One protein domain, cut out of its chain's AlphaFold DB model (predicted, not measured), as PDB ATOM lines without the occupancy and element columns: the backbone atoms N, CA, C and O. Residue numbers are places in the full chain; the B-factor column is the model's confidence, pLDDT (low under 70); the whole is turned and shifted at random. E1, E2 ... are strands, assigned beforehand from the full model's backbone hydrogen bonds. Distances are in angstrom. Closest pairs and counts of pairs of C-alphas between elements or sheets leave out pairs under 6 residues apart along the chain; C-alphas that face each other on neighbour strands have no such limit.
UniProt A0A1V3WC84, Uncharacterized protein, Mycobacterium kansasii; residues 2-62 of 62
ATOM      1  N   ALA A   2     -13.182   4.684  29.869       96.56
ATOM      2  CA  ALA A   2     -12.977   6.012  29.307       96.56
ATOM      3  C   ALA A   2     -11.796   6.005  28.330       96.56
ATOM      4  O   ALA A   2     -10.901   5.166  28.454       96.56
ATOM      5  N   ASN A   3     -11.831   6.933  27.384       97.44
ATOM      6  CA  ASN A   3     -10.711   7.308  26.536       97.44
ATOM      7  C   ASN A   3      -9.710   8.157  27.340       97.44
ATOM      8  O   ASN A   3     -10.004   8.620  28.448       97.44
ATOM      9  N   SER A   4      -8.528   8.367  26.774       97.75
ATOM     10  CA  SER A   4      -7.423   9.130  27.358       97.75
ATOM     11  C   SER A   4      -7.778  10.594  27.649       97.75
ATOM     12  O   SER A   4      -7.286  11.166  28.620       97.75
ATOM     13  N   ASP A   5      -8.681  11.172  26.859       95.88
ATOM     14  CA  ASP A   5      -9.216  12.527  27.021       95.88
ATOM     15  C   ASP A   5     -10.388  12.620  28.020       95.88
ATOM     16  O   ASP A   5     -10.982  13.682  28.195       95.88
ATOM     17  N   GLY A   6     -10.735  11.511  28.679       93.75
ATOM     18  CA  GLY A   6     -11.847  11.427  29.624       93.75
ATOM     19  C   GLY A   6     -13.224  11.253  28.978       93.75
ATOM     20  O   GLY A   6     -14.203  11.036  29.695       93.75
ATOM     21  N   SER A   7     -13.328  11.286  27.645       94.88
ATOM     22  CA  SER A   7     -14.566  10.947  26.939       94.88
ATOM     23  C   SER A   7     -14.863   9.445  27.023       94.88
ATOM     24  O   SER A   7     -14.030   8.630  27.420       94.88
ATOM     25  N   VAL A   8     -16.080   9.041  26.657       95.62
ATOM     26  CA  VAL A   8     -16.466   7.625  26.590       95.62
ATOM     27  C   VAL A   8     -17.056   7.336  25.221       95.62
ATOM     28  O   VAL A   8     -18.044   7.947  24.821       95.62
ATOM     29  N   THR A   9     -16.504   6.337  24.535       97.44
ATOM     30  CA  THR A   9     -17.078   5.797  23.295       97.44
ATOM     31  C   THR A   9     -17.882   4.535  23.592       97.44
ATOM     32  O   THR A   9     -17.408   3.660  24.310       97.44
ATOM     33  N   ILE A  10     -19.088   4.410  23.036       97.56
ATOM     34  CA  ILE A  10     -19.921   3.197  23.111       97.56
ATOM     35  C   ILE A  10     -20.151   2.694  21.686       97.56
ATOM     36  O   ILE A  10     -20.521   3.478  20.813       97.56
ATOM     37  N   VAL A  11     -19.968   1.393  21.454       98.06
ATOM     38  CA  VAL A  11     -20.205   0.767  20.144       98.06
ATOM     39  C   VAL A  11     -21.496  -0.041  20.201       98.06
ATOM     40  O   VAL A  11     -21.540  -1.092  20.834       98.06
ATOM     41  N   LEU A  12     -22.544   0.450  19.535       97.50
ATOM     42  CA  LEU A  12     -23.825  -0.245  19.385       97.50
ATOM     43  C   LEU A  12     -23.848  -1.031  18.067       97.50
ATOM     44  O   LEU A  12     -23.706  -0.433  17.002       97.50
ATOM     45  N   SER A  13     -24.054  -2.350  18.110       97.00
ATOM     46  CA  SER A  13     -24.125  -3.177  16.892       97.00
ATOM     47  C   SER A  13     -25.016  -4.420  17.059       97.00
ATOM     48  O   SER A  13     -25.441  -4.701  18.176       97.00
ATOM     49  N   PRO A  14     -25.343  -5.186  15.999       95.81
ATOM     50  CA  PRO A  14     -26.156  -6.401  16.135       95.81
ATOM     51  C   PRO A  14     -25.552  -7.481  17.043       95.81
ATOM     52  O   PRO A  14     -26.299  -8.211  17.692       95.81
ATOM     53  N   GLY A  15     -24.219  -7.564  17.112       94.69
ATOM     54  CA  GLY A  15     -23.472  -8.499  17.956       94.69
ATOM     55  C   GLY A  15     -22.461  -7.787  18.854       94.69
ATOM     56  O   GLY A  15     -22.384  -6.558  18.879       94.69
ATOM     57  N   THR A  16     -21.685  -8.550  19.620       96.06
ATOM     58  CA  THR A  16     -20.563  -7.993  20.382       96.06
ATOM     59  C   THR A  16     -19.402  -7.646  19.452       96.06
ATOM     60  O   THR A  16     -19.146  -8.324  18.458       96.06
ATOM     61  N   THR A  17     -18.691  -6.572  19.781       97.12
ATOM     62  CA  THR A  17     -17.458  -6.144  19.109       97.12
ATOM     63  C   THR A  17     -16.279  -6.253  20.075       97.12
ATOM     64  O   THR A  17     -16.469  -6.483  21.268       97.12
ATOM     65  N   ALA A  18     -15.052  -6.078  19.577       97.44
ATOM     66  CA  ALA A  18     -13.852  -6.094  20.420       97.44
ATOM     67  C   ALA A  18     -13.764  -4.895  21.387       97.44
ATOM     68  O   ALA A  18     -13.013  -4.946  22.358       97.44
ATOM     69  N   HIS A  19     -14.531  -3.828  21.139       98.06
ATOM     70  CA  HIS A  19     -14.502  -2.625  21.960       98.06
ATOM     71  C   HIS A  19     -14.961  -2.918  23.399       98.06
ATOM     72  O   HIS A  19     -16.008  -3.545  23.583       98.06
ATOM     73  N   PRO A  20     -14.277  -2.396  24.434       97.56
ATOM     74  CA  PRO A  20     -14.634  -2.684  25.827       97.56
ATOM     75  C   PRO A  20     -16.024  -2.166  26.233       97.56
ATOM     76  O   PRO A  20     -16.638  -2.697  27.152       97.56
ATOM     77  N   ASN A  21     -16.544  -1.148  25.540       97.88
ATOM     78  CA  ASN A  21     -17.904  -0.621  25.723       97.88
ATOM     79  C   ASN A  21     -18.836  -1.055  24.577       97.88
ATOM     80  O   ASN A  21     -19.398  -0.207  23.878       97.88
ATOM     81  N   SER A  22     -18.927  -2.358  24.315       97.69
ATOM     82  CA  SER A  22     -19.819  -2.903  23.287       97.69
ATOM     83  C   SER A  22     -21.240  -3.097  23.830       97.69
ATOM     84  O   SER A  22     -21.427  -3.601  24.938       97.69
ATOM     85  N   LEU A  23     -22.246  -2.713  23.045       97.31
ATOM     86  CA  LEU A  23     -23.663  -2.939  23.323       97.31
ATOM     87  C   LEU A  23     -24.319  -3.602  22.110       97.31
ATOM     88  O   LEU A  23     -24.150  -3.162  20.974       97.31
ATOM     89  N   THR A  24     -25.109  -4.644  22.352       96.88
ATOM     90  CA  THR A  24     -25.804  -5.358  21.278       96.88
ATOM     91  C   THR A  24     -27.216  -4.817  21.082       96.88
ATOM     92  O   THR A  24     -27.931  -4.617  22.065       96.88
ATOM     93  N   THR A  25     -27.686  -4.701  19.842       96.62
ATOM     94  CA  THR A  25     -29.113  -4.472  19.559       96.62
ATOM     95  C   THR A  25     -29.955  -5.736  19.720       96.62
ATOM     96  O   THR A  25     -31.166  -5.657  19.555       96.62
ATOM     97  N   LEU A  26     -29.350  -6.900  20.003       95.25
ATOM     98  CA  LEU A  26     -30.026  -8.204  20.108       95.25
ATOM     99  C   LEU A  26     -30.861  -8.565  18.862       95.25
ATOM    100  O   LEU A  26     -31.856  -9.276  18.951       95.25
ATOM    101  N   GLY A  27     -30.475  -8.044  17.693       91.31
ATOM    102  CA  GLY A  27     -31.209  -8.234  16.440       91.31
ATOM    103  C   GLY A  27     -32.426  -7.319  16.258       91.31
ATOM    104  O   GLY A  27     -33.061  -7.374  15.206       91.31
ATOM    105  N   TYR A  28     -32.741  -6.437  17.215       95.44
ATOM    106  CA  TYR A  28     -33.804  -5.449  17.037       95.44
ATOM    107  C   TYR A  28     -33.370  -4.367  16.031       95.44
ATOM    108  O   TYR A  28     -32.320  -3.743  16.213       95.44
ATOM    109  N   PRO A  29     -34.174  -4.089  14.983       91.56
ATOM    110  CA  PRO A  29     -33.809  -3.114  13.954       91.56
ATOM    111  C   PRO A  29     -33.980  -1.664  14.425       91.56
ATOM    112  O   PRO A  29     -33.426  -0.748  13.821       91.56
ATOM    113  N   ARG A  30     -34.782  -1.443  15.476       95.06
ATOM    114  CA  ARG A  30     -35.084  -0.136  16.067       95.06
ATOM    115  C   ARG A  30     -35.388  -0.274  17.554       95.06
ATOM    116  O   ARG A  30     -35.894  -1.301  17.998       95.06
ATOM    117  N   GLY A  31     -35.126   0.795  18.296       94.62
ATOM    118  CA  GLY A  31     -35.403   0.910  19.721       94.62
ATOM    119  C   GLY A  31     -34.973   2.276  20.246       94.62
ATOM    120  O   GLY A  31     -34.531   3.131  19.478       94.62
ATOM    121  N   ASN A  32     -35.082   2.457  21.559       95.62
ATOM    122  CA  ASN A  32     -34.648   3.671  22.240       95.62
ATOM    123  C   ASN A  32     -33.402   3.377  23.078       95.62
ATOM    124  O   ASN A  32     -33.364   2.387  23.806       95.62
ATOM    125  N   LEU A  33     -32.414   4.268  23.015       93.38
ATOM    126  CA  LEU A  33     -31.269   4.272  23.920       93.38
ATOM    127  C   LEU A  33     -31.463   5.397  24.934       93.38
ATOM    128  O   LEU A  33     -31.676   6.549  24.560       93.38
ATOM    129  N   ALA A  34     -31.411   5.054  26.215       94.56
ATOM    130  CA  ALA A  34     -31.598   6.003  27.299       94.56
ATOM    131  C   ALA A  34     -30.296   6.156  28.077       94.56
ATOM    132  O   ALA A  34     -29.809   5.201  28.682       94.56
ATOM    133  N   PHE A  35     -29.776   7.373  28.092       92.81
ATOM    134  CA  PHE A  35     -28.649   7.752  28.923       92.81
ATOM    135  C   PHE A  35     -29.163   8.321  30.247       92.81
ATOM    136  O   PHE A  35     -30.211   8.969  30.289       92.81
ATOM    137  N   ARG A  36     -28.456   8.027  31.338       93.94
ATOM    138  CA  ARG A  36     -28.812   8.476  32.686       93.94
ATOM    139  C   ARG A  36     -27.554   8.917  33.408       93.94
ATOM    140  O   ARG A  36     -26.568   8.187  33.424       93.94
ATOM    141  N   TRP A  37     -27.635  10.087  34.016       92.38
ATOM    142  CA  TRP A  37     -26.569  10.698  34.786       92.38
ATOM    143  C   TRP A  37     -27.112  10.922  36.180       92.38
ATOM    144  O   TRP A  37     -28.224  11.424  36.350       92.38
ATOM    145  N   PHE A  38     -26.347  10.488  37.167       93.00
ATOM    146  CA  PHE A  38     -26.740  10.545  38.560       93.00
ATOM    147  C   PHE A  38     -25.767  11.474  39.260       93.00
ATOM    148  O   PHE A  38     -24.565  11.237  39.188       93.00
ATOM    149  N   LEU A  39     -26.296  12.508  39.919       93.88
ATOM    150  CA  LEU A  39     -25.502  13.462  40.699       93.88
ATOM    151  C   LEU A  39     -24.393  14.148  39.878       93.88
ATOM    152  O   LEU A  39     -23.302  14.373  40.386       93.88
ATOM    153  N   ALA A  40     -24.653  14.441  38.601       92.25
ATOM    154  CA  ALA A  40     -23.725  15.230  37.801       92.25
ATOM    155  C   ALA A  40     -23.759  16.691  38.272       92.25
ATOM    156  O   ALA A  40     -24.847  17.243  38.452       92.25
ATOM    157  N   ASP A  41     -22.583  17.298  38.444       93.62
ATOM    158  CA  ASP A  41     -22.456  18.706  38.847       93.62
ATOM    159  C   ASP A  41     -23.093  19.653  37.818       93.62
ATOM    160  O   ASP A  41     -23.648  20.694  38.168       93.62
ATOM    161  N   GLU A  42     -23.069  19.254  36.544       91.88
ATOM    162  CA  GLU A  42     -23.666  19.976  35.426       91.88
ATOM    163  C   GLU A  42     -24.400  19.020  34.482       91.88
ATOM    164  O   GLU A  42     -24.162  17.809  34.481       91.88
ATOM    165  N   LEU A  43     -25.291  19.568  33.646       88.06
ATOM    166  CA  LEU A  43     -25.957  18.792  32.605       88.06
ATOM    167  C   LEU A  43     -24.933  18.380  31.534       88.06
ATOM    168  O   LEU A  43     -24.393  19.252  30.850       88.06
ATOM    169  N   PRO A  44     -24.705  17.076  31.311       88.25
ATOM    170  CA  PRO A  44     -23.690  16.648  30.361       88.25
ATOM    171  C   PRO A  44     -24.094  16.948  28.923       88.25
ATOM    172  O   PRO A  44     -25.273  16.895  28.556       88.25
ATOM    173  N   THR A  45     -23.094  17.236  28.093       89.81
ATOM    174  CA  THR A  45     -23.299  17.468  26.666       89.81
ATOM    175  C   THR A  45     -23.968  16.259  26.022       89.81
ATOM    176  O   THR A  45     -23.695  15.102  26.357       89.81
ATOM    177  N   ARG A  46     -24.864  16.531  25.070       90.31
ATOM    178  CA  ARG A  46     -25.517  15.483  24.290       90.31
ATOM    179  C   ARG A  46     -24.451  14.625  23.584       90.31
ATOM    180  O   ARG A  46     -23.607  15.199  22.902       90.31
ATOM    181  N   PRO A  47     -24.527  13.284  23.667       94.12
ATOM    182  CA  PRO A  47     -23.604  12.413  22.948       94.12
ATOM    183  C   PRO A  47     -23.655  12.634  21.435       94.12
ATOM    184  O   PRO A  47     -24.738  12.741  20.847       94.12
ATOM    185  N   GLU A  48     -22.485  12.640  20.808       95.81
ATOM    186  CA  GLU A  48     -22.353  12.601  19.354       95.81
ATOM    187  C   GLU A  48     -22.539  11.173  18.834       95.81
ATOM    188  O   GLU A  48     -22.193  10.194  19.498       95.81
ATOM    189  N   VAL A  49     -23.113  11.041  17.637       96.25
ATOM    190  CA  VAL A  49     -23.419   9.738  17.036       96.25
ATOM    191  C   VAL A  49     -22.929   9.708  15.598       96.25
ATOM    192  O   VAL A  49     -23.228  10.604  14.811       96.25
ATOM    193  N   LYS A  50     -22.239   8.624  15.239       97.25
ATOM    194  CA  LYS A  50     -21.831   8.328  13.867       97.25
ATOM    195  C   LYS A  50     -22.215   6.896  13.516       97.25
ATOM    196  O   LYS A  50     -21.867   5.966  14.239       97.25
ATOM    197  N   LEU A  51     -22.918   6.723  12.399       97.12
ATOM    198  CA  LEU A  51     -23.173   5.405  11.826       97.12
ATOM    199  C   LEU A  51     -22.006   5.028  10.911       97.12
ATOM    200  O   LEU A  51     -21.634   5.803  10.030       97.12
ATOM    201  N   VAL A  52     -21.438   3.845  11.126       97.94
ATOM    202  CA  VAL A  52     -20.308   3.306  10.360       97.94
ATOM    203  C   VAL A  52     -20.521   1.815  10.079       97.94
ATOM    204  O   VAL A  52     -21.289   1.167  10.800       97.94
ATOM    205  N   PRO A  53     -19.849   1.241   9.064       97.81
ATOM    206  CA  PRO A  53     -19.699  -0.204   8.954       97.81
ATOM    207  C   PRO A  53     -19.076  -0.790  10.226       97.81
ATOM    208  O   PRO A  53     -18.182  -0.191  10.817       97.81
ATOM    209  N   VAL A  54     -19.503  -1.990  10.632       95.44
ATOM    210  CA  VAL A  54     -18.980  -2.646  11.849       95.44
ATOM    211  C   VAL A  54     -17.464  -2.862  11.782       95.44
ATOM    212  O   VAL A  54     -16.796  -2.773  12.807       95.44
ATOM    213  N   ALA A  55     -16.918  -3.095  10.585       96.75
ATOM    214  CA  ALA A  55     -15.480  -3.257  10.371       96.75
ATOM    215  C   ALA A  55     -14.663  -1.984  10.670       96.75
ATOM    216  O   ALA A  55     -13.486  -2.092  10.999       96.75
ATOM    217  N   ASP A  56     -15.294  -0.808  10.604       97.81
ATOM    218  CA  ASP A  56     -14.655   0.490  10.846       97.81
ATOM    219  C   ASP A  56     -14.918   1.009  12.270       97.81
ATOM    220  O   ASP A  56     -14.487   2.106  12.635       97.81
ATOM    221  N   ALA A  57     -15.671   0.259  13.083       97.56
ATOM    222  CA  ALA A  57     -15.948   0.643  14.458       97.56
ATOM    223  C   ALA A  57     -14.664   0.562  15.309       97.56
ATOM    224  O   ALA A  57     -13.881  -0.378  15.146       97.56
ATOM    225  N   PRO A  58     -14.452   1.492  16.260       97.19
ATOM    226  CA  PRO A  58     -13.320   1.424  17.176       97.19
ATOM    227  C   PRO A  58     -13.281   0.086  17.916       97.19
ATOM    228  O   PRO A  58     -14.315  -0.416  18.355       97.19
ATOM    229  N   THR A  59     -12.090  -0.484  18.083       97.50
ATOM    230  CA  THR A  59     -11.884  -1.777  18.762       97.50
ATOM    231  C   THR A  59     -11.258  -1.640  20.149       97.50
ATOM    232  O   THR A  59     -11.212  -2.616  20.892       97.50
ATOM    233  N   GLY A  60     -10.839  -0.436  20.533       96.00
ATOM    234  CA  GLY A  60     -10.287  -0.109  21.845       96.00
ATOM    235  C   GLY A  60     -10.571   1.345  22.218       96.00
ATOM    236  O   GLY A  60     -11.200   2.068  21.446       96.00
ATOM    237  N   VAL A  61     -10.112   1.748  23.402       95.62
ATOM    238  CA  VAL A  61     -10.203   3.142  23.860       95.62
ATOM    239  C   VAL A  61      -9.186   4.017  23.125       95.62
ATOM    240  O   VAL A  61      -8.085   3.550  22.818       95.62
ATOM    241  N   GLY A  62      -9.583   5.254  22.818       89.06
ATOM    242  CA  GLY A  62      -8.691   6.300  22.300       89.06
ATOM    243  C   GLY A  62      -7.934   7.024  23.402       89.06
ATOM    244  O   GLY A  62      -8.210   6.760  24.591       89.06
TER     245      GLY A  62
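AT A GLANCE: This is residues 2 to 62 of the 62 residues of an uncharacterized protein of Mycobacterium kansasii (UniProt A0A1V3WC84). Little regular structure is here: a loose set of loops around a tiny two-stranded sheet, E1 beside E2, with a wide loop after E2 whose tip, residues 37 to 43, sticks out. Of 61 printed residues, 6 lie in the two named strands, E1 then E2, parallel; the class is all strand, with no named helix. The whole is only just loose, close to compact, with a radius of gyration of the C-alphas of 13.0 A and spans of 35 by 27 by 17 A.

HOW THE PARTS SIT: Look at E1, residues 11 to 13, and E2, residues 22 to 24: they are parallel neighbours at 25 degrees. C-alphas 12 and 23 face each other at 4.8 A. N 23 and O 11, 2.8 A apart, and N 13 and O 23, 3.0 A apart, are within hydrogen-bond range.

IN THESE COORDINATES: Find C-alpha 11 at (-20.205, 0.767, 20.144); E1 runs 6.4 A from there to C-alpha 13. After a short link of 8 residues, E2 runs 6.8 A to C-alpha 24 at (-25.804, -5.358, 21.278).

THE WHOLE: Residues 25 to 62 hold no named element, and residues 37 to 43 stand free. The farthest C-alphas, of Asp 41 and Ala 55, are 36.6 A apart. The printed part has no cut, and no printed residue is under 70 in pLDDT.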